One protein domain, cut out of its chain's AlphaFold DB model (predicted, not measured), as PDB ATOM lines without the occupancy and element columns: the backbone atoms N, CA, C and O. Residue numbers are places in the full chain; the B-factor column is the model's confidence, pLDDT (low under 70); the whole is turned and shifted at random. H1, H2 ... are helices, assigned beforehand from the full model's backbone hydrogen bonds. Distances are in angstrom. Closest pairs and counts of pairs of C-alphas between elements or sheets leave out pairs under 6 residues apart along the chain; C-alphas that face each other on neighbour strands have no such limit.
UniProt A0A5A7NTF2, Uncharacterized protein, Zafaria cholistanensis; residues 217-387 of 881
ATOM      1  N   HIS A 217     254.925 278.662 243.933       53.41
ATOM      2  CA  HIS A 217     255.165 278.037 242.614       53.41
ATOM      3  C   HIS A 217     256.336 277.051 242.548       53.41
ATOM      4  O   HIS A 217     256.464 276.360 241.546       53.41
ATOM      5  N   VAL A 218     257.180 276.963 243.576       60.34
ATOM      6  CA  VAL A 218     258.237 275.949 243.674       60.34
ATOM      7  C   VAL A 218     258.370 275.566 245.143       60.34
ATOM      8  O   VAL A 218     258.431 276.435 246.014       60.34
ATOM      9  N   LEU A 219     258.395 274.270 245.421       77.25
ATOM     10  CA  LEU A 219     258.722 273.700 246.713       77.25
ATOM     11  C   LEU A 219     260.214 273.913 246.978       77.25
ATOM     12  O   LEU A 219     261.073 273.385 246.266       77.25
ATOM     13  N   ILE A 220     260.511 274.709 247.996       82.62
ATOM     14  CA  ILE A 220     261.866 275.016 248.444       82.62
ATOM     15  C   ILE A 220     262.076 274.472 249.849       82.62
ATOM     16  O   ILE A 220     261.128 274.311 250.617       82.62
ATOM     17  N   ARG A 221     263.333 274.207 250.192       86.38
ATOM     18  CA  ARG A 221     263.749 273.977 251.568       86.38
ATOM     19  C   ARG A 221     263.602 275.286 252.327       86.38
ATOM     20  O   ARG A 221     264.437 276.168 252.166       86.38
ATOM     21  N   GLU A 222     262.533 275.400 253.097       84.00
ATOM     22  CA  GLU A 222     262.242 276.543 253.959       84.00
ATOM     23  C   GLU A 222     262.103 276.034 255.391       84.00
ATOM     24  O   GLU A 222     261.117 275.386 255.747       84.00
ATOM     25  N   ILE A 223     263.112 276.290 256.222       81.94
ATOM     26  CA  ILE A 223     263.078 275.865 257.624       81.94
ATOM     27  C   ILE A 223     262.390 276.936 258.467       81.94
ATOM     28  O   ILE A 223     262.997 277.940 258.850       81.94
ATOM     29  N   ARG A 224     261.122 276.700 258.812       80.19
ATOM     30  CA  ARG A 224     260.364 277.607 259.682       80.19
ATOM     31  C   ARG A 224     260.887 277.544 261.128       80.19
ATOM     32  O   ARG A 224     261.461 276.530 261.538       80.19
ATOM     33  N   PRO A 225     260.673 278.581 261.958       77.69
ATOM     34  CA  PRO A 225     261.087 278.561 263.365       77.69
ATOM     35  C   PRO A 225     260.558 277.352 264.158       77.69
ATOM     36  O   PRO A 225     261.244 276.820 265.031       77.69
ATOM     37  N   GLU A 226     259.344 276.898 263.858       79.06
ATOM     38  CA  GLU A 226     258.741 275.679 264.397       79.06
ATOM     39  C   GLU A 226     259.458 274.401 263.942       79.06
ATOM     40  O   GLU A 226     259.619 273.480 264.743       79.06
ATOM     41  N   ASP A 227     259.950 274.362 262.702       78.88
ATOM     42  CA  ASP A 227     260.693 273.230 262.149       78.88
ATOM     43  C   ASP A 227     262.067 273.110 262.819       78.88
ATOM     44  O   ASP A 227     262.459 272.011 263.211       78.88
ATOM     45  N   MET A 228     262.750 274.238 263.065       79.81
ATOM     46  CA  MET A 228     264.006 274.256 263.831       79.81
ATOM     47  C   MET A 228     263.817 273.720 265.250       79.81
ATOM     48  O   MET A 228     264.611 272.903 265.714       79.81
ATOM     49  N   LYS A 229     262.749 274.144 265.943       79.81
ATOM     50  CA  LYS A 229     262.430 273.653 267.298       79.81
ATOM     51  C   LYS A 229     262.136 272.155 267.318       79.81
ATOM     52  O   LYS A 229     262.441 271.494 268.304       79.81
ATOM     53  N   ALA A 230     261.548 271.632 266.245       79.69
ATOM     54  CA  ALA A 230     261.255 270.214 266.080       79.69
ATOM     55  C   ALA A 230     262.447 269.394 265.542       79.69
ATOM     56  O   ALA A 230     262.299 268.188 265.350       79.69
ATOM     57  N   GLY A 231     263.604 270.017 265.282       83.19
ATOM     58  CA  GLY A 231     264.789 269.347 264.736       83.19
ATOM     59  C   GLY A 231     264.648 268.895 263.277       83.19
ATOM     60  O   GLY A 231     265.393 268.017 262.841       83.19
ATOM     61  N   ARG A 232     263.697 269.465 262.526       86.75
ATOM     62  CA  ARG A 232     263.434 269.118 261.122       86.75
ATOM     63  C   ARG A 232     264.491 269.719 260.199       86.75
ATOM     64  O   ARG A 232     264.966 270.835 260.409       86.75
ATOM     65  N   LYS A 233     264.848 268.972 259.155       87.38
ATOM     66  CA  LYS A 233     265.953 269.276 258.237       87.38
ATOM     67  C   LYS A 233     265.486 269.764 256.871       87.38
ATOM     68  O   LYS A 233     266.229 270.521 256.241       87.38
ATOM     69  N   THR A 234     264.303 269.347 256.420       87.88
ATOM     70  CA  THR A 234     263.788 269.605 255.064       87.88
ATOM     71  C   THR A 234     262.831 270.794 254.982       87.88
ATOM     72  O   THR A 234     262.792 271.453 253.947       87.88
ATOM     73  N   GLY A 235     262.065 271.067 256.043       84.50
ATOM     74  CA  GLY A 235     260.973 272.053 256.023       84.50
ATOM     75  C   GLY A 235     259.666 271.533 255.404       84.50
ATOM     76  O   GLY A 235     258.655 272.230 255.421       84.50
ATOM     77  N   LEU A 236     259.665 270.296 254.893       88.62
ATOM     78  CA  LEU A 236     258.471 269.603 254.410       88.62
ATOM     79  C   LEU A 236     257.706 268.952 255.568       88.62
ATOM     80  O   LEU A 236     258.221 268.802 256.681       88.62
ATOM     81  N   ASP A 237     256.476 268.517 255.302       89.12
ATOM     82  CA  ASP A 237     255.659 267.879 256.327       89.12
ATOM     83  C   ASP A 237     256.113 266.427 256.560       89.12
ATOM     84  O   ASP A 237     256.202 265.635 255.621       89.12
ATOM     85  N   PRO A 238     256.403 266.006 257.800       89.50
ATOM     86  CA  PRO A 238     256.733 264.611 258.060       89.50
ATOM     87  C   PRO A 238     255.512 263.718 257.805       89.50
ATOM     88  O   PRO A 238     254.377 264.068 258.141       89.50
ATOM     89  N   ILE A 239     255.744 262.523 257.267       88.19
ATOM     90  CA  ILE A 239     254.733 261.472 257.183       88.19
ATOM     91  C   ILE A 239     254.373 261.075 258.614       88.19
ATOM     92  O   ILE A 239     255.213 260.672 259.420       88.19
ATOM     93  N   THR A 240     253.094 261.224 258.937       86.94
ATOM     94  CA  THR A 240     252.537 260.853 260.239       86.94
ATOM     95  C   THR A 240     251.731 259.564 260.120       86.94
ATOM     96  O   THR A 240     251.388 259.143 259.019       86.94
ATOM     97  N   ALA A 241     251.343 258.958 261.247       78.06
ATOM     98  CA  ALA A 241     250.470 257.779 261.247       78.06
ATOM     99  C   ALA A 241     249.142 258.001 260.488       78.06
ATOM    100  O   ALA A 241     248.591 257.070 259.915       78.06
ATOM    101  N   LYS A 242     248.644 259.246 260.419       74.12
ATOM    102  CA  LYS A 242     247.444 259.592 259.633       74.12
ATOM    103  C   LYS A 242     247.670 259.518 258.119       74.12
ATOM    104  O   LYS A 242     246.713 259.382 257.371       74.12
ATOM    105  N   LEU A 243     248.923 259.625 257.687       72.00
ATOM    106  CA  LEU A 243     249.356 259.634 256.290       72.00
ATOM    107  C   LEU A 243     250.053 258.330 255.895       72.00
ATOM    108  O   LEU A 243     250.629 258.236 254.821       72.00
ATOM    109  N   GLU A 244     249.987 257.302 256.738       75.12
ATOM    110  CA  GLU A 244     250.625 256.007 256.495       75.12
ATOM    111  C   GLU A 244     250.099 255.320 255.215       75.12
ATOM    112  O   GLU A 244     250.802 254.536 254.585       75.12
ATOM    113  N   HIS A 245     248.883 255.670 254.782       83.88
ATOM    114  CA  HIS A 245     248.273 255.190 253.540       83.88
ATOM    115  C   HIS A 245     248.829 255.847 252.270       83.88
ATOM    116  O   HIS A 245     248.530 255.377 251.175       83.88
ATOM    117  N   ILE A 246     249.657 256.891 252.373       89.12
ATOM    118  CA  ILE A 246     250.127 257.633 251.199       89.12
ATOM    119  C   ILE A 246     250.902 256.756 250.212       89.12
ATOM    120  O   ILE A 246     250.691 256.842 249.007       89.12
ATOM    121  N   LEU A 247     251.747 255.854 250.719       91.00
ATOM    122  CA  LEU A 247     252.501 254.925 249.878       91.00
ATOM    123  C   LEU A 247     251.577 253.923 249.181       91.00
ATOM    124  O   LEU A 247     251.821 253.560 248.033       91.00
ATOM    125  N   PHE A 248     250.493 253.520 249.848       89.75
ATOM    126  CA  PHE A 248     249.474 252.648 249.268       89.75
ATOM    127  C   PHE A 248     248.699 253.358 248.152       89.75
ATOM    128  O   PHE A 248     248.430 252.763 247.110       89.75
ATOM    129  N   GLU A 249     248.388 254.645 248.320       90.50
ATOM    130  CA  GLU A 249     247.786 255.449 247.256       90.50
ATOM    131  C   GLU A 249     248.726 255.612 246.059       90.50
ATOM    132  O   GLU A 249     248.283 255.485 244.922       90.50
ATOM    133  N   CYS A 250     250.017 255.871 246.288       93.06
ATOM    134  CA  CYS A 250     251.007 255.955 245.213       93.06
ATOM    135  C   CYS A 250     251.129 254.631 244.450       93.06
ATOM    136  O   CYS A 250     251.135 254.632 243.222       93.06
ATOM    137  N   HIS A 251     251.175 253.506 245.169       92.94
ATOM    138  CA  HIS A 251     251.166 252.166 244.581       92.94
ATOM    139  C   HIS A 251     249.906 251.914 243.742       92.94
ATOM    140  O   HIS A 251     250.010 251.495 242.589       92.94
ATOM    141  N   SER A 252     248.732 252.275 244.269       90.94
ATOM    142  CA  SER A 252     247.452 252.152 243.559       90.94
ATOM    143  C   SER A 252     247.416 253.015 242.295       90.94
ATOM    144  O   SER A 252     246.991 252.545 241.248       90.94
ATOM    145  N   VAL A 253     247.928 254.252 242.350       91.19
ATOM    146  CA  VAL A 253     248.033 255.138 241.176       91.19
ATOM    147  C   VAL A 253     248.874 254.502 240.075       91.19
ATOM    148  O   VAL A 253     248.465 254.527 238.917       91.19
ATOM    149  N   ILE A 254     250.032 253.937 240.422       93.88
ATOM    150  CA  ILE A 254     250.912 253.276 239.450       93.88
ATOM    151  C   ILE A 254     250.176 252.111 238.780       93.88
ATOM    152  O   ILE A 254     250.153 252.008 237.554       93.88
ATOM    153  N   ARG A 255     249.536 251.264 239.588       91.25
ATOM    154  CA  ARG A 255     248.794 250.093 239.123       91.25
ATOM    155  C   ARG A 255     247.608 250.474 238.233       91.25
ATOM    156  O   ARG A 255     247.417 249.879 237.182       91.25
ATOM    157  N   ASP A 256     246.831 251.476 238.630       90.75
ATOM    158  CA  ASP A 256     245.579 251.832 237.959       90.75
ATOM    159  C   ASP A 256     245.805 252.666 236.685       90.75
ATOM    160  O   ASP A 256     245.033 252.551 235.735       90.75
ATOM    161  N   VAL A 257     246.843 253.513 236.648       88.12
ATOM    162  CA  VAL A 257     247.142 254.366 235.481       88.12
ATOM    163  C   VAL A 257     247.926 253.608 234.413       88.12
ATOM    164  O   VAL A 257     247.571 253.692 233.240       88.12
ATOM    165  N   ASP A 258     248.964 252.866 234.809       90.69
ATOM    166  CA  ASP A 258     249.840 252.157 233.866       90.69
ATOM    167  C   ASP A 258     249.483 250.668 233.717       90.69
ATOM    168  O   ASP A 258     250.063 249.979 232.880       90.69
ATOM    169  N   GLY A 259     248.526 250.154 234.496       88.44
ATOM    170  CA  GLY A 259     248.077 248.760 234.410       88.44
ATOM    171  C   GLY A 259     249.117 247.739 234.879       88.44
ATOM    172  O   GLY A 259     249.025 246.572 234.502       88.44
ATOM    173  N   LEU A 260     250.124 248.167 235.649       89.88
ATOM    174  CA  LEU A 260     251.190 247.287 236.132       89.88
ATOM    175  C   LEU A 260     250.654 246.256 237.128       89.88
ATOM    176  O   LEU A 260     249.734 246.543 237.893       89.88
ATOM    177  N   HIS A 261     251.271 245.076 237.172       88.06
ATOM    178  CA  HIS A 261     251.031 244.130 238.261       88.06
ATOM    179  C   HIS A 261     251.518 244.702 239.604       88.06
ATOM    180  O   HIS A 261     252.422 245.540 239.643       88.06
ATOM    181  N   ASP A 262     250.928 244.261 240.720       85.38
ATOM    182  CA  ASP A 262     251.217 244.796 242.058       85.38
ATOM    183  C   ASP A 262     252.712 244.748 242.436       85.38
ATOM    184  O   ASP A 262     253.207 245.645 243.121       85.38
ATOM    185  N   ASP A 263     253.445 243.734 241.976       83.31
ATOM    186  CA  ASP A 263     254.881 243.574 242.204       83.31
ATOM    187  C   ASP A 263     255.733 244.532 241.363       83.31
ATOM    188  O   ASP A 263     256.715 245.091 241.856       83.31
ATOM    189  N   GLU A 264     255.356 244.758 240.108       87.19
ATOM    190  CA  GLU A 264     255.989 245.755 239.242       87.19
ATOM    191  C   GLU A 264     255.703 247.181 239.720       87.19
ATOM    192  O   GLU A 264     256.605 248.018 239.733       87.19
ATOM    193  N   ALA A 265     254.479 247.452 240.178       91.06
ATOM    194  CA  ALA A 265     254.108 248.738 240.757       91.06
ATOM    195  C   ALA A 265     254.910 249.041 242.034       91.06
ATOM    196  O   ALA A 265     255.347 250.175 242.242       91.06
ATOM    197  N   LEU A 266     255.155 248.028 242.872       90.06
ATOM    198  CA  LEU A 266     255.998 248.153 244.062       90.06
ATOM    199  C   LEU A 266     257.474 248.404 243.706       90.06
ATOM    200  O   LEU A 266     258.137 249.211 244.365       90.06
ATOM    201  N   ASP A 267     257.985 247.755 242.657       88.62
ATOM    202  CA  ASP A 267     259.335 247.995 242.131       88.62
ATOM    203  C   ASP A 267     259.510 249.447 241.662       88.62
ATOM    204  O   ASP A 267     260.480 250.108 242.032       88.62
ATOM    205  N   GLU A 268     258.554 249.978 240.891       92.94
ATOM    206  CA  GLU A 268     258.595 251.370 240.429       92.94
ATOM    207  C   GLU A 268     258.420 252.365 241.588       92.94
ATOM    208  O   GLU A 268     259.159 253.348 241.659       92.94
ATOM    209  N   LEU A 269     257.535 252.092 242.555       93.69
ATOM    210  CA  LEU A 269     257.401 252.920 243.761       93.69
ATOM    211  C   LEU A 269     258.719 252.994 244.549       93.69
ATOM    212  O   LEU A 269     259.102 254.071 245.005       93.69
ATOM    213  N   SER A 270     259.440 251.877 244.662       92.06
ATOM    214  CA  SER A 270     260.740 251.815 245.346       92.06
ATOM    215  C   SER A 270     261.771 252.752 244.702       92.06
ATOM    216  O   SER A 270     262.495 253.462 245.401       92.06
ATOM    217  N   LYS A 271     261.790 252.844 243.363       92.44
ATOM    218  CA  LYS A 271     262.649 253.788 242.618       92.44
ATOM    219  C   LYS A 271     262.298 255.246 242.919       92.44
ATOM    220  O   LYS A 271     263.195 256.078 243.049       92.44
ATOM    221  N   LEU A 272     261.008 255.557 243.057       94.62
ATOM    222  CA  LEU A 272     260.542 256.912 243.371       94.62
ATOM    223  C   LEU A 272     260.850 257.319 244.811       94.62
ATOM    224  O   LEU A 272     261.287 258.446 245.034       94.62
ATOM    225  N   ILE A 273     260.689 256.405 245.772       93.06
ATOM    226  CA  ILE A 273     261.110 256.624 247.165       93.06
ATOM    227  C   ILE A 273     262.615 256.899 247.202       93.06
ATOM    228  O   ILE A 273     263.044 257.878 247.811       93.06
ATOM    229  N   PHE A 274     263.409 256.091 246.494       91.06
ATOM    230  CA  PHE A 274     264.854 256.279 246.405       91.06
ATOM    231  C   PHE A 274     265.234 257.650 245.823       91.06
ATOM    232  O   PHE A 274     266.007 258.384 246.441       91.06
ATOM    233  N   ALA A 275     264.639 258.044 244.689       93.75
ATOM    234  CA  ALA A 275     264.868 259.352 244.067       93.75
ATOM    235  C   ALA A 275     264.500 260.512 245.004       93.75
ATOM    236  O   ALA A 275     265.261 261.469 245.147       93.75
ATOM    237  N   LYS A 276     263.353 260.411 245.682       94.31
ATOM    238  CA  LYS A 276     262.887 261.428 246.622       94.31
ATOM    239  C   LYS A 276     263.801 261.552 247.841       94.31
ATOM    240  O   LYS A 276     264.174 262.660 248.213       94.31
ATOM    241  N   MET A 277     264.212 260.438 248.442       91.50
ATOM    242  CA  MET A 277     265.142 260.457 249.576       91.50
ATOM    243  C   MET A 277     266.518 261.006 249.186       91.50
ATOM    244  O   MET A 277     267.138 261.717 249.980       91.50
ATOM    245  N   TYR A 278     266.996 260.706 247.973       91.75
ATOM    246  CA  TYR A 278     268.221 261.295 247.434       91.75
ATOM    247  C   TYR A 278     268.100 262.822 247.302       91.75
ATOM    248  O   TYR A 278     268.968 263.544 247.797       91.75
ATOM    249  N   ASP A 279     267.000 263.318 246.729       95.31
ATOM    250  CA  ASP A 279     266.728 264.755 246.593       95.31
ATOM    251  C   ASP A 279     266.638 265.473 247.942       95.31
ATOM    252  O   ASP A 279     267.261 266.520 248.136       95.31
ATOM    253  N   GLU A 280     265.931 264.887 248.913       94.12
ATOM    254  CA  GLU A 280     265.830 265.441 250.264       94.12
ATOM    255  C   GLU A 280     267.212 265.578 250.919       94.12
ATOM    256  O   GLU A 280     267.531 266.630 251.482       94.12
ATOM    257  N   ARG A 281     268.069 264.551 250.811       91.62
ATOM    258  CA  ARG A 281     269.428 264.567 251.385       91.62
ATOM    259  C   ARG A 281     270.312 265.604 250.712       91.62
ATOM    260  O   ARG A 281     270.974 266.374 251.407       91.62
ATOM    261  N   LEU A 282     270.309 265.635 249.382       91.94
ATOM    262  CA  LEU A 282     271.110 266.570 248.598       91.94
ATOM    263  C   LEU A 282     270.691 268.019 248.872       91.94
ATOM    264  O   LEU A 282     271.537 268.899 249.014       91.94
ATOM    265  N   THR A 283     269.388 268.267 248.986       92.69
ATOM    266  CA  THR A 283     268.840 269.599 249.265       92.69
ATOM    267  C   THR A 283     269.154 270.048 250.692       92.69
ATOM    268  O   THR A 283     269.500 271.208 250.904       92.69
ATOM    269  N   CYS A 284     269.149 269.139 251.675       90.38
ATOM    270  CA  CYS A 284     269.546 269.453 253.055       90.38
ATOM    271  C   CYS A 284     271.024 269.842 253.208       90.38
ATOM    272  O   CYS A 284     271.377 270.515 254.175       90.38
ATOM    273  N   GLN A 285     271.888 269.429 252.278       89.94
ATOM    274  CA  GLN A 285     273.304 269.820 252.249       89.94
ATOM    275  C   GLN A 285     273.525 271.208 251.625       89.94
ATOM    276  O   GLN A 285     274.634 271.738 251.680       89.94
ATOM    277  N   LYS A 286     272.483 271.800 251.029       90.44
ATOM    278  CA  LYS A 286     272.513 273.108 250.366       90.44
ATOM    279  C   LYS A 286     271.856 274.192 251.244       90.44
ATOM    280  O   LYS A 286     271.142 273.868 252.199       90.44
ATOM    281  N   PRO A 287     272.099 275.487 250.957       85.88
ATOM    282  CA  PRO A 287     271.515 276.594 251.720       85.88
ATOM    283  C   PRO A 287     269.979 276.568 251.773       85.88
ATOM    284  O   PRO A 287     269.322 276.000 250.900       85.88
ATOM    285  N   ASP A 288     269.411 277.208 252.796       81.81
ATOM    286  CA  ASP A 288     267.968 277.471 252.879       81.81
ATOM    287  C   ASP A 288     267.491 278.261 251.643       81.81
ATOM    288  O   ASP A 288     268.240 279.058 251.073       81.81
ATOM    289  N   GLY A 289     266.277 277.980 251.175       77.38
ATOM    290  CA  GLY A 289     265.727 278.481 249.913       77.38
ATOM    291  C   GLY A 289     266.061 277.638 248.675       77.38
ATOM    292  O   GLY A 289     265.603 277.961 247.579       77.38
ATOM    293  N   THR A 290     266.828 276.549 248.816       85.75
ATOM    294  CA  THR A 290     267.124 275.639 247.694       85.75
ATOM    295  C   THR A 290     265.856 274.894 247.249       85.75
ATOM    296  O   THR A 290     265.197 274.291 248.097       85.75
ATOM    297  N   PRO A 291     265.508 274.877 245.947       83.56
ATOM    298  CA  PRO A 291     264.368 274.117 245.444       83.56
ATOM    299  C   PRO A 291     264.627 272.611 245.474       83.56
ATOM    300  O   PRO A 291     265.711 272.154 245.108       83.56
ATOM    301  N   PHE A 292     263.605 271.845 245.856       89.38
ATOM    302  CA  PHE A 292     263.596 270.394 245.658       89.38
ATOM    303  C   PHE A 292     263.496 270.080 244.159       89.38
ATOM    304  O   PHE A 292     262.963 270.869 243.385       89.38
ATOM    305  N   ARG A 293     264.000 268.944 243.692       91.50
ATOM    306  CA  ARG A 293     263.784 268.505 242.299       91.50
ATOM    307  C   ARG A 293     262.612 267.545 242.183       91.50
ATOM    308  O   ARG A 293     261.991 267.465 241.129       91.50
ATOM    309  N   PHE A 294     262.287 266.838 243.260       94.12
ATOM    310  CA  PHE A 294     261.131 265.958 243.328       94.12
ATOM    311  C   PHE A 294     259.855 266.777 243.577       94.12
ATOM    312  O   PHE A 294     259.353 266.857 244.699       94.12
ATOM    313  N   GLN A 295     259.344 267.432 242.535       85.50
ATOM    314  CA  GLN A 295     258.116 268.222 242.606       85.50
ATOM    315  C   GLN A 295     257.453 268.409 241.238       85.50
ATOM    316  O   GLN A 295     258.114 268.400 240.204       85.50
ATOM    317  N   ALA A 296     256.140 268.612 241.255       74.69
ATOM    318  CA  ALA A 296     255.339 269.025 240.112       74.69
ATOM    319  C   ALA A 296     255.277 270.555 239.976       74.69
ATOM    320  O   ALA A 296     255.030 271.067 238.883       74.69
ATOM    321  N   TYR A 297     255.492 271.301 241.068       67.25
ATOM    322  CA  TYR A 297     255.446 272.761 241.027       67.25
ATOM    323  C   TYR A 297     256.610 273.326 240.199       67.25
ATOM    324  O   TYR A 297     257.746 272.859 240.287       67.25
ATOM    325  N   GLY A 298     256.313 274.337 239.382       58.28
ATOM    326  CA  GLY A 298     257.290 274.993 238.513       58.28
ATOM    327  C   GLY A 298     257.509 274.305 237.164       58.28
ATOM    328  O   GLY A 298     258.163 274.895 236.309       58.28
ATOM    329  N   ALA A 299     256.939 273.116 236.941       56.19
ATOM    330  CA  ALA A 299     256.934 272.468 235.633       56.19
ATOM    331  C   ALA A 299     255.832 273.041 234.727       56.19
ATOM    332  O   ALA A 299     254.709 273.288 235.165       56.19
ATOM    333  N   SER A 300     256.133 273.210 233.440       48.53
ATOM    334  CA  SER A 300     255.211 273.746 232.431       48.53
ATOM    335  C   SER A 300     254.180 272.715 231.963       48.53
ATOM    336  O   SER A 300     253.152 273.085 231.401       48.53
ATOM    337  N   ASN A 301     254.471 271.420 232.121       56.31
ATOM    338  CA  ASN A 301     253.583 270.303 231.794       56.31
ATOM    339  C   ASN A 301     254.046 268.999 232.478       56.31
ATOM    340  O   ASN A 301     255.142 268.922 233.035       56.31
ATOM    341  N   THR A 302     253.214 267.957 232.390       62.84
ATOM    342  CA  THR A 302     253.470 266.612 232.933       62.84
ATOM    343  C   THR A 302     254.805 266.016 232.477       62.84
ATOM    344  O   THR A 302     255.494 265.379 233.272       62.84
ATOM    345  N   GLU A 303     255.181 266.206 231.208       71.69
ATOM    346  CA  GLU A 303     256.406 265.619 230.653       71.69
ATOM    347  C   GLU A 303     257.657 266.264 231.251       71.69
ATOM    348  O   GLU A 303     258.619 265.568 231.556       71.69
ATOM    349  N   GLU A 304     257.626 267.576 231.487       67.00
ATOM    350  CA  GLU A 304     258.733 268.292 232.120       67.00
ATOM    351  C   GLU A 304     258.972 267.801 233.556       67.00
ATOM    352  O   GLU A 304     260.090 267.408 233.888       67.00
ATOM    353  N   ALA A 305     257.927 267.735 234.388       73.56
ATOM    354  CA  ALA A 305     258.040 267.222 235.758       73.56
ATOM    355  C   ALA A 305     258.529 265.762 235.787       73.56
ATOM    356  O   ALA A 305     259.416 265.402 236.566       73.56
ATOM    357  N   ALA A 306     257.984 264.920 234.903       79.44
ATOM    358  CA  ALA A 306     258.408 263.533 234.758       79.44
ATOM    359  C   ALA A 306     259.880 263.427 234.325       79.44
ATOM    360  O   ALA A 306     260.623 262.622 234.886       79.44
ATOM    361  N   SER A 307     260.324 264.252 233.372       81.88
ATOM    362  CA  SER A 307     261.719 264.298 232.924       81.88
ATOM    363  C   SER A 307     262.662 264.684 234.059       81.88
ATOM    364  O   SER A 307     263.648 263.986 234.281       81.88
ATOM    365  N   VAL A 308     262.339 265.729 234.832       85.12
ATOM    366  CA  VAL A 308     263.177 266.186 235.955       85.12
ATOM    367  C   VAL A 308     263.373 265.079 236.991       85.12
ATOM    368  O   VAL A 308     264.491 264.879 237.475       85.12
ATOM    369  N   VAL A 309     262.315 264.330 237.319       92.25
ATOM    370  CA  VAL A 309     262.396 263.226 238.288       92.25
ATOM    371  C   VAL A 309     263.114 262.002 237.715       92.25
ATOM    372  O   VAL A 309     263.854 261.342 238.445       92.25
ATOM    373  N   ARG A 310     262.977 261.710 236.414       92.81
ATOM    374  CA  ARG A 310     263.778 260.667 235.749       92.81
ATOM    375  C   ARG A 310     265.269 261.007 235.769       92.81
ATOM    376  O   ARG A 310     266.070 260.130 236.086       92.81
ATOM    377  N   ASP A 311     265.628 262.262 235.515       92.25
ATOM    378  CA  ASP A 311     267.014 262.738 235.579       92.25
ATOM    379  C   ASP A 311     267.560 262.703 237.010       92.25
ATOM    380  O   ASP A 311     268.688 262.273 237.243       92.25
ATOM    381  N   LEU A 312     266.747 263.108 237.989       93.75
ATOM    382  CA  LEU A 312     267.074 263.002 239.411       93.75
ATOM    383  C   LEU A 312     267.345 261.548 239.816       93.75
ATOM    384  O   LEU A 312     268.323 261.272 240.506       93.75
ATOM    385  N   TYR A 313     266.500 260.611 239.381       94.00
ATOM    386  CA  TYR A 313     266.697 259.189 239.643       94.00
ATOM    387  C   TYR A 313     267.944 258.636 238.940       94.00
ATOM    388  O   TYR A 313     268.673 257.847 239.537       94.00
ATOM    389  N   ALA A 314     268.220 259.053 237.701       91.56
ATOM    390  CA  ALA A 314     269.434 258.659 236.988       91.56
ATOM    391  C   ALA A 314     270.695 259.120 237.734       91.56
ATOM    392  O   ALA A 314     271.614 258.327 237.920       91.56
ATOM    393  N   GLU A 315     270.705 260.354 238.241       91.25
ATOM    394  CA  GLU A 315     271.795 260.867 239.077       91.25
ATOM    395  C   GLU A 315     271.926 260.085 240.391       91.25
ATOM    396  O   GLU A 315     273.027 259.667 240.749       91.25
ATOM    397  N   ALA A 316     270.809 259.835 241.085       88.75
ATOM    398  CA  ALA A 316     270.787 259.058 242.323       88.75
ATOM    399  C   ALA A 316     271.350 257.645 242.114       88.75
ATOM    400  O   ALA A 316     272.154 257.161 242.914       88.75
ATOM    401  N   ARG A 317     270.960 256.992 241.014       87.12
ATOM    402  CA  ARG A 317     271.490 255.692 240.604       87.12
ATOM    403  C   ARG A 317     272.986 255.773 240.350       87.12
ATOM    404  O   ARG A 317     273.723 254.950 240.876       87.12
ATOM    405  N   ASP A 318     273.442 256.718 239.539       85.38
ATOM    406  CA  ASP A 318     274.849 256.791 239.150       85.38
ATOM    407  C   ASP A 318     275.738 257.097 240.373       85.38
ATOM    408  O   ASP A 318     276.818 256.521 240.522       85.38
ATOM    409  N   ALA A 319     275.252 257.917 241.312       82.50
ATOM    410  CA  ALA A 319     275.888 258.140 242.608       82.50
ATOM    411  C   ALA A 319     275.964 256.853 243.452       82.50
ATOM    412  O   ALA A 319     277.035 256.521 243.968       82.50
ATOM    413  N   ASP A 320     274.868 256.090 243.548       78.44
ATOM    414  CA  ASP A 320     274.837 254.800 244.252       78.44
ATOM    415  C   ASP A 320     275.797 253.784 243.618       78.44
ATOM    416  O   ASP A 320     276.610 253.172 244.314       78.44
ATOM    417  N   MET A 321     275.788 253.667 242.289       75.62
ATOM    418  CA  MET A 321     276.677 252.782 241.539       75.62
ATOM    419  C   MET A 321     278.147 253.128 241.771       75.62
ATOM    420  O   MET A 321     278.952 252.225 241.991       75.62
ATOM    421  N   ASN A 322     278.497 254.416 241.753       75.81
ATOM    422  CA  ASN A 322     279.861 254.876 242.007       75.81
ATOM    423  C   ASN A 322     280.292 254.593 243.448       75.81
ATOM    424  O   ASN A 322     281.398 254.098 243.665       75.81
ATOM    425  N   SER A 323     279.416 254.848 244.423       69.56
ATOM    426  CA  SER A 323     279.720 254.582 245.831       69.56
ATOM    427  C   SER A 323     279.927 253.087 246.097       69.56
ATOM    428  O   SER A 323     280.893 252.703 246.754       69.56
ATOM    429  N   ASN A 324     279.096 252.213 245.517       65.44
ATOM    430  CA  ASN A 324     279.230 250.773 245.705       65.44
ATOM    431  C   ASN A 324     280.366 250.163 244.861       65.44
ATOM    432  O   ASN A 324     281.024 249.229 245.314       65.44
ATOM    433  N   ALA A 325     280.683 250.718 243.684       64.75
ATOM    434  CA  ALA A 325     281.848 250.298 242.895       64.75
ATOM    435  C   ALA A 325     283.182 250.558 243.618       64.75
ATOM    436  O   ALA A 325     284.162 249.857 243.365       64.75
ATOM    437  N   GLN A 326     283.219 251.537 244.527       62.16
ATOM    438  CA  GLN A 326     284.368 251.786 245.400       62.16
ATOM    439  C   GLN A 326     284.441 250.819 246.591       62.16
ATOM    440  O   GLN A 326     285.529 250.637 247.134       62.16
ATOM    441  N   LYS A 327     283.334 250.161 246.974       61.12
ATOM    442  CA  LYS A 327     283.330 249.157 248.053       61.12
ATOM    443  C   LYS A 327     284.054 247.872 247.639       61.12
ATOM    444  O   LYS A 327     284.817 247.330 248.431       61.12
ATOM    445  N   ILE A 328     283.852 247.396 246.401       55.31
ATOM    446  CA  ILE A 328     284.540 246.210 245.858       55.31
ATOM    447  C   ILE A 328     285.016 246.475 244.429       55.31
ATOM    448  O   ILE A 328     284.271 246.342 243.452       55.31
ATOM    449  N   ILE A 329     286.297 246.813 244.297       54.00
ATOM    450  CA  ILE A 329     286.922 247.104 243.005       54.00
ATOM    451  C   ILE A 329     286.821 245.866 242.095       54.00
ATOM    452  O   ILE A 329     287.374 244.812 242.394       54.00
ATOM    453  N   GLY A 330     286.120 246.001 240.963       50.47
ATOM    454  CA  GLY A 330     286.027 244.967 239.922       50.47
ATOM    455  C   GLY A 330     284.858 243.976 240.036       50.47
ATOM    456  O   GLY A 330     284.694 243.158 239.134       50.47
ATOM    457  N   TYR A 331     284.006 244.052 241.067       57.38
ATOM    458  CA  TYR A 331     282.883 243.118 241.237       57.38
ATOM    459  C   TYR A 331     281.560 243.685 240.689       57.38
ATOM    460  O   TYR A 331     280.883 244.484 241.334       57.38
ATOM    461  N   GLU A 332     281.145 243.258 239.490       54.84
ATOM    462  CA  GLU A 332     279.961 243.811 238.800       54.84
ATOM    463  C   GLU A 332     278.641 243.676 239.575       54.84
ATOM    464  O   GLU A 332     277.747 244.514 239.437       54.84
ATOM    465  N   ARG A 333     278.515 242.645 240.419       51.78
ATOM    466  CA  ARG A 333     277.317 242.408 241.242       51.78
ATOM    467  C   ARG A 333     277.217 243.328 242.462       51.78
ATOM    468  O   ARG A 333     276.148 243.410 243.051       51.78
ATOM    469  N   SER A 334     278.280 244.069 242.782       51.31
ATOM    470  CA  SER A 334     278.250 245.160 243.769       51.31
ATOM    471  C   SER A 334     277.932 246.533 243.170       51.31
ATOM    472  O   SER A 334     277.870 247.499 243.909       51.31
ATOM    473  N   ARG A 335     277.693 246.678 241.858       57.00
ATOM    474  CA  ARG A 335     277.490 247.996 241.213       57.00
ATOM    475  C   ARG A 335     276.081 248.593 241.401       57.00
ATOM    476  O   ARG A 335     275.495 249.039 240.422       57.00
ATOM    477  N   GLY A 336     275.529 248.586 242.614       60.41
ATOM    478  CA  GLY A 336     274.184 249.108 242.905       60.41
ATOM    479  C   GLY A 336     273.051 248.252 242.321       60.41
ATOM    480  O   GLY A 336     273.274 247.368 241.494       60.41
ATOM    481  N   VAL A 337     271.819 248.484 242.775       66.12
ATOM    482  CA  VAL A 337     270.653 247.607 242.483       66.12
ATOM    483  C   VAL A 337     269.530 248.374 241.772       66.12
ATOM    484  O   VAL A 337     268.676 247.806 241.088       66.12
ATOM    485  N   PHE A 338     269.593 249.703 241.797       75.00
ATOM    486  CA  PHE A 338     268.723 250.600 241.035       75.00
ATOM    487  C   PHE A 338     269.172 250.757 239.571       75.00
ATOM    488  O   PHE A 338     269.182 251.851 239.029       75.00
ATOM    489  N   LYS A 339     269.561 249.669 238.892       73.25
ATOM    490  CA  LYS A 339     270.155 249.726 237.537       73.25
ATOM    491  C   LYS A 339     269.159 250.175 236.459       73.25
ATOM    492  O   LYS A 339     269.512 250.931 235.551       73.25
ATOM    493  N   GLY A 340     267.919 249.692 236.551       79.25
ATOM    494  CA  GLY A 340     266.858 249.975 235.585       79.25
ATOM    495  C   GLY A 340     266.322 251.402 235.704       79.25
ATOM    496  O   GLY A 340     266.265 251.947 236.802       79.25
ATOM    497  N   GLN A 341     265.906 251.987 234.580       88.81
ATOM    498  CA  GLN A 341     265.210 253.279 234.553       88.81
ATOM    499  C   GLN A 341     263.795 253.170 235.154       88.81
ATOM    500  O   GLN A 341     263.262 252.065 235.326       88.81
ATOM    501  N   ILE A 342     263.198 254.321 235.478       93.25
ATOM    502  CA  ILE A 342     261.769 254.418 235.800       93.25
ATOM    503  C   ILE A 342     260.983 254.136 234.517       93.25
ATOM    504  O   ILE A 342     261.196 254.806 233.507       93.25
ATOM    505  N   ARG A 343     260.093 253.143 234.557       93.06
ATOM    506  CA  ARG A 343     259.294 252.706 233.396       93.06
ATOM    507  C   ARG A 343     257.910 253.352 233.332       93.06
ATOM    508  O   ARG A 343     257.197 253.142 232.358       93.06
ATOM    509  N   LEU A 344     257.553 254.123 234.354       93.81
ATOM    510  CA  LEU A 344     256.250 254.765 234.462       93.81
ATOM    511  C   LEU A 344     255.997 255.770 233.335       93.81
ATOM    512  O   LEU A 344     256.886 256.549 232.953       93.81
ATOM    513  N   SER A 345     254.749 255.804 232.866       91.50
ATOM    514  CA  SER A 345     254.256 256.874 232.010       91.50
ATOM    515  C   SER A 345     254.387 258.216 232.726       91.50
ATOM    516  O   SER A 345     254.344 258.305 233.957       91.50
ATOM    517  N   SER A 346     254.541 259.295 231.959       84.31
ATOM    518  CA  SER A 346     254.681 260.632 232.542       84.31
ATOM    519  C   SER A 346     253.460 261.014 233.384       84.31
ATOM    520  O   SER A 346     253.615 261.641 234.425       84.31
ATOM    521  N   ASN A 347     252.263 260.543 233.013       83.06
ATOM    522  CA  ASN A 347     251.032 260.745 233.782       83.06
ATOM    523  C   ASN A 347     251.046 260.015 235.133       83.06
ATOM    524  O   ASN A 347     250.715 260.622 236.153       83.06
ATOM    525  N   ALA A 348     251.415 258.730 235.159       89.12
ATOM    526  CA  ALA A 348     251.506 257.970 236.407       89.12
ATOM    527  C   ALA A 348     252.579 258.561 237.330       89.12
ATOM    528  O   ALA A 348     252.316 258.807 238.508       89.12
ATOM    529  N   LEU A 349     253.755 258.868 236.774       91.69
ATOM    530  CA  LEU A 349     254.860 259.485 237.501       91.69
ATOM    531  C   LEU A 349     254.457 260.835 238.106       91.69
ATOM    532  O   LEU A 349     254.642 261.043 239.302       91.69
ATOM    533  N   PHE A 350     253.844 261.721 237.319       85.50
ATOM    534  CA  PHE A 350     253.376 263.028 237.783       85.50
ATOM    535  C   PHE A 350     252.398 262.922 238.956       85.50
ATOM    536  O   PHE A 350     252.597 263.574 239.977       85.50
ATOM    537  N   ARG A 351     251.398 262.034 238.870       82.94
ATOM    538  CA  ARG A 351     250.433 261.830 239.964       82.94
ATOM    539  C   ARG A 351     251.091 261.328 241.249       82.94
ATOM    540  O   ARG A 351     250.659 261.686 242.344       82.94
ATOM    541  N   VAL A 352     252.125 260.492 241.142       92.75
ATOM    542  CA  VAL A 352     252.897 260.060 242.317       92.75
ATOM    543  C   VAL A 352     253.730 261.214 242.880       92.75
ATOM    544  O   VAL A 352     253.785 261.374 244.100       92.75
ATOM    545  N   ILE A 353     254.329 262.042 242.017       89.25
ATOM    546  CA  ILE A 353     255.073 263.241 242.425       89.25
ATOM    547  C   ILE A 353     254.166 264.187 243.216       89.25
ATOM    548  O   ILE A 353     254.517 264.546 244.337       89.25
ATOM    549  N   GLU A 354     252.979 264.516 242.698       85.06
ATOM    550  CA  GLU A 354     252.014 265.397 243.375       85.06
ATOM    551  C   GLU A 354     251.647 264.903 244.775       85.06
ATOM    552  O   GLU A 354     251.541 265.693 245.716       85.06
ATOM    553  N   LYS A 355     251.486 263.585 244.932       88.81
ATOM    554  CA  LYS A 355     251.188 262.976 246.228       88.81
ATOM    555  C   LYS A 355     252.364 263.087 247.191       88.81
ATOM    556  O   LYS A 355     252.157 263.444 248.342       88.81
ATOM    557  N   LEU A 356     253.586 262.789 246.750       91.81
ATOM    558  CA  LEU A 356     254.740 262.674 247.648       91.81
ATOM    559  C   LEU A 356     255.495 263.988 247.883       91.81
ATOM    560  O   LEU A 356     256.173 264.103 248.900       91.81
ATOM    561  N   GLN A 357     255.424 264.969 246.979       90.38
ATOM    562  CA  GLN A 357     256.313 266.140 246.984       90.38
ATOM    563  C   GLN A 357     256.319 266.903 248.314       90.38
ATOM    564  O   GLN A 357     257.392 267.213 248.815       90.38
ATOM    565  N   ASN A 358     255.153 267.108 248.935       88.25
ATOM    566  CA  ASN A 358     255.004 267.916 250.151       88.25
ATOM    567  C   ASN A 358     255.465 267.216 251.438       88.25
ATOM    568  O   ASN A 358     255.513 267.854 252.489       88.25
ATOM    569  N   TYR A 359     255.782 265.923 251.370       92.19
ATOM    570  CA  TYR A 359     256.127 265.131 252.545       92.19
ATOM    571  C   TYR A 359     257.622 264.851 252.619       92.19
ATOM    572  O   TYR A 359     258.252 264.674 251.585       92.19
ATOM    573  N   SER A 360     258.205 264.764 253.815       92.38
ATOM    574  CA  SER A 360     259.607 264.355 253.985       92.38
ATOM    575  C   SER A 360     259.734 262.950 254.548       92.38
ATOM    576  O   SER A 360     259.172 262.655 255.599       92.38
ATOM    577  N   PHE A 361     260.557 262.111 253.918       91.69
ATOM    578  CA  PHE A 361     261.003 260.838 254.495       91.69
ATOM    579  C   PHE A 361     262.133 261.006 255.522       91.69
ATOM    580  O   PHE A 361     262.224 260.208 256.458       91.69
ATOM    581  N   LEU A 362     262.992 262.021 255.373       89.06
ATOM    582  CA  LEU A 362     264.087 262.297 256.314       89.06
ATOM    583  C   LEU A 362     263.602 262.770 257.685       89.06
ATOM    584  O   LEU A 362     264.148 262.339 258.695       89.06
ATOM    585  N   ASP A 363     262.586 263.631 257.716       89.88
ATOM    586  CA  ASP A 363     262.019 264.178 258.954       89.88
ATOM    587  C   ASP A 363     260.895 263.296 259.527       89.88
ATOM    588  O   ASP A 363     260.384 263.545 260.622       89.88
ATOM    589  N   SER A 364     260.507 262.247 258.796       90.25
ATOM    590  CA  SER A 364     259.573 261.230 259.275       90.25
ATOM    591  C   SER A 364     260.231 260.297 260.277       90.25
ATOM    592  O   SER A 364     261.357 259.830 260.076       90.25
ATOM    593  N   LYS A 365     259.477 259.935 261.320       87.31
ATOM    594  CA  LYS A 365     259.916 258.903 262.259       87.31
ATOM    595  C   LYS A 365     260.091 257.566 261.538       87.31
ATOM    596  O   LYS A 365     259.259 257.184 260.712       87.31
ATOM    597  N   THR A 366     261.167 256.868 261.885       83.94
ATOM    598  CA  THR A 366     261.579 255.590 261.295       83.94
ATOM    599  C   THR A 366     260.478 254.530 261.377       83.94
ATOM    600  O   THR A 366     260.159 253.892 260.379       83.94
ATOM    601  N   ASP A 367     259.795 254.442 262.520       81.75
ATOM    602  CA  ASP A 367     258.684 253.512 262.744       81.75
ATOM    603  C   ASP A 367     257.482 253.785 261.814       81.75
ATOM    604  O   ASP A 367     256.842 252.862 261.318       81.75
ATOM    605  N   ILE A 368     257.174 255.055 261.537       85.94
ATOM    606  CA  ILE A 368     256.041 255.436 260.682       85.94
ATOM    607  C   ILE A 368     256.332 255.095 259.223       85.94
ATOM    608  O   ILE A 368     255.487 254.502 258.550       85.94
ATOM    609  N   LYS A 369     257.514 255.474 258.725       86.88
ATOM    610  CA  LYS A 369     257.874 255.262 257.318       86.88
ATOM    611  C   LYS A 369     258.117 253.778 257.006       86.88
ATOM    612  O   LYS A 369     257.684 253.322 255.950       86.88
ATOM    613  N   GLY A 370     258.673 253.017 257.954       82.56
ATOM    614  CA  GLY A 370     258.758 251.556 257.885       82.56
ATOM    615  C   GLY A 370     257.379 250.898 257.786       82.56
ATOM    616  O   GLY A 370     257.089 250.220 256.798       82.56
ATOM    617  N   ARG A 371     256.467 251.162 258.736       83.06
ATOM    618  CA  ARG A 371     255.113 250.570 258.705       83.06
ATOM    619  C   ARG A 371     254.308 250.953 257.458       83.06
ATOM    620  O   ARG A 371     253.625 250.098 256.892       83.06
ATOM    621  N   ALA A 372     254.434 252.195 256.980       86.94
ATOM    622  CA  ALA A 372     253.798 252.640 255.740       86.94
ATOM    623  C   ALA A 372     254.210 251.777 254.541       86.94
ATOM    624  O   ALA A 372     253.354 251.343 253.769       86.94
ATOM    625  N   PHE A 373     255.505 251.487 254.402       88.06
ATOM    626  CA  PHE A 373     256.010 250.653 253.313       88.06
ATOM    627  C   PHE A 373     255.599 249.187 253.477       88.06
ATOM    628  O   PHE A 373     255.146 248.564 252.515       88.06
ATOM    629  N   GLN A 374     255.646 248.659 254.704       82.44
ATOM    630  CA  GLN A 374     255.240 247.283 255.005       82.44
ATOM    631  C   GLN A 374     253.768 247.004 254.680       82.44
ATOM    632  O   GLN A 374     253.435 245.922 254.193       82.44
ATOM    633  N   LYS A 375     252.874 247.985 254.854       82.75
ATOM    634  CA  LYS A 375     251.470 247.862 254.426       82.75
ATOM    635  C   LYS A 375     251.331 247.665 252.916       82.75
ATOM    636  O   LYS A 375     250.530 246.832 252.487       82.75
ATOM    637  N   VAL A 376     252.107 248.404 252.118       85.56
ATOM    638  CA  VAL A 376     252.115 248.263 250.652       85.56
ATOM    639  C   VAL A 376     252.721 246.926 250.246       85.56
ATOM    640  O   VAL A 376     252.122 246.198 249.455       85.56
ATOM    641  N   LEU A 377     253.862 246.565 250.840       83.56
ATOM    642  CA  LEU A 377     254.523 245.289 250.596       83.56
ATOM    643  C   LEU A 377     253.575 244.119 250.893       83.56
ATOM    644  O   LEU A 377     253.361 243.273 250.032       83.56
ATOM    645  N   GLY A 378     252.917 244.112 252.055       77.44
ATOM    646  CA  GLY A 378     251.946 243.083 252.433       77.44
ATOM    647  C   GLY A 378     250.767 242.954 251.462       77.44
ATOM    648  O   GLY A 378     250.301 241.843 251.204       77.44
ATOM    649  N   ALA A 379     250.283 244.066 250.898       74.88
ATOM    650  CA  ALA A 379     249.237 244.041 249.875       74.88
ATOM    651  C   ALA A 379     249.731 243.414 248.563       74.88
ATOM    652  O   ALA A 379     249.073 242.513 248.043       74.88
ATOM    653  N   ALA A 380     250.916 243.813 248.089       73.88
ATOM    654  CA  ALA A 380     251.516 243.262 246.877       73.88
ATOM    655  C   ALA A 380     251.826 241.760 247.007       73.88
ATOM    656  O   ALA A 380     251.626 240.997 246.064       73.88
ATOM    657  N   ILE A 381     252.242 241.302 248.194       70.31
ATOM    658  CA  ILE A 381     252.480 239.878 248.476       70.31
ATOM    659  C   ILE A 381     251.202 239.059 248.276       70.31
ATOM    660  O   ILE A 381     251.221 238.056 247.560       70.31
ATOM    661  N   ARG A 382     250.078 239.509 248.854       68.50
ATOM    662  CA  ARG A 382     248.773 238.836 248.720       68.50
ATOM    663  C   ARG A 382     248.255 238.817 247.283       68.50
ATOM    664  O   ARG A 382     247.518 237.904 246.927       68.50
ATOM    665  N   ALA A 383     248.646 239.792 246.464       64.00
ATOM    666  CA  ALA A 383     248.269 239.875 245.055       64.00
ATOM    667  C   ALA A 383     249.000 238.859 244.148       64.00
ATOM    668  O   ALA A 383     248.655 238.741 242.975       64.00
ATOM    669  N   GLY A 384     249.950 238.077 244.681       57.78
ATOM    670  CA  GLY A 384     250.498 236.909 243.987       57.78
ATOM    671  C   GLY A 384     251.904 237.083 243.413       57.78
ATOM    672  O   GLY A 384     252.167 236.616 242.310       57.78
ATOM    673  N   MET A 385     252.846 237.654 244.177       59.16
ATOM    674  CA  MET A 385     254.267 237.771 243.773       59.16
ATOM    675  C   MET A 385     254.998 236.427 243.555       59.16
ATOM    676  O   MET A 385     256.182 236.421 243.211       59.16
ATOM    677  N   GLY A 386     254.346 235.284 243.801       52.56
ATOM    678  CA  GLY A 386     254.945 233.951 243.660       52.56
ATOM    679  C   GLY A 386     256.116 233.683 244.615       52.56
ATOM    680  O   GLY A 386     256.887 232.752 244.391       52.56
ATOM    681  N   GLN A 387     256.269 234.501 245.660       61.97
ATOM    682  CA  GLN A 387     257.324 234.406 246.665       61.97
ATOM    683  C   GLN A 387     256.710 234.384 248.065       61.97
ATOM    684  O   GLN A 387     255.808 235.164 248.366       61.97
TER     685      GLN A 387
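AT A GLANCE: This is residues 217 to 387 of the 881 residues of an uncharacterized protein of Zafaria cholistanensis (UniProt A0A5A7NTF2). H3 runs through the middle, H2 and H6 pack on its first part, and the long H4 crosses it further on; H5 lies beside H2, and little H1 sits at the far end. The 171 printed residues hold six named helices, H1 to H6, and no named strand: all helix, compact, radius of gyration of the C-alphas 16.4 A, spans 49 by 42 by 36 A.

HOW THE PARTS SIT: H1, residues 225 to 229, touches no helix. H2, residues 246 to 258, touches H3, residues 262 to 284, with residues 250 to 255 alone; the closest C-alphas, Ile 254 and Ala 265, are 5.7 A apart. H4, residues 302 to 327, touches H3 about perpendicular, 80 degrees, with residues 309 to 316 alone, closest C-alphas Ala 275 and Tyr 313, 4.8 A. H5, residues 346 to 356, touches H2 at a shallow tilt of 9 degrees, opposite ways, closest C-alphas Cys 250 and Val 352, 5.4 A. H6, residues 366 to 382, touches H3 with residues 376 to 381 alone, closest C-alphas Asp 262 and Ala 380, 5.1 A. O i to N i+4 pairs are all within hydrogen-bond range in H1, H2, H3 and H5; 21 of 22 in H4, 12 of 13 in H6.

IN THESE COORDINATES: H1 begins at C-alpha 225 (261.087, 278.561, 263.365); H6 ends at C-alpha 382 (248.773, 238.836, 248.720). H3 measures 32.6 A, H4 37.7 A.

THE WHOLE: The printed part has no cut. Links H1 to H2, H3 to H4 and H4 to H5 are long. Residues 323 to 337 are among those with pLDDT under 70.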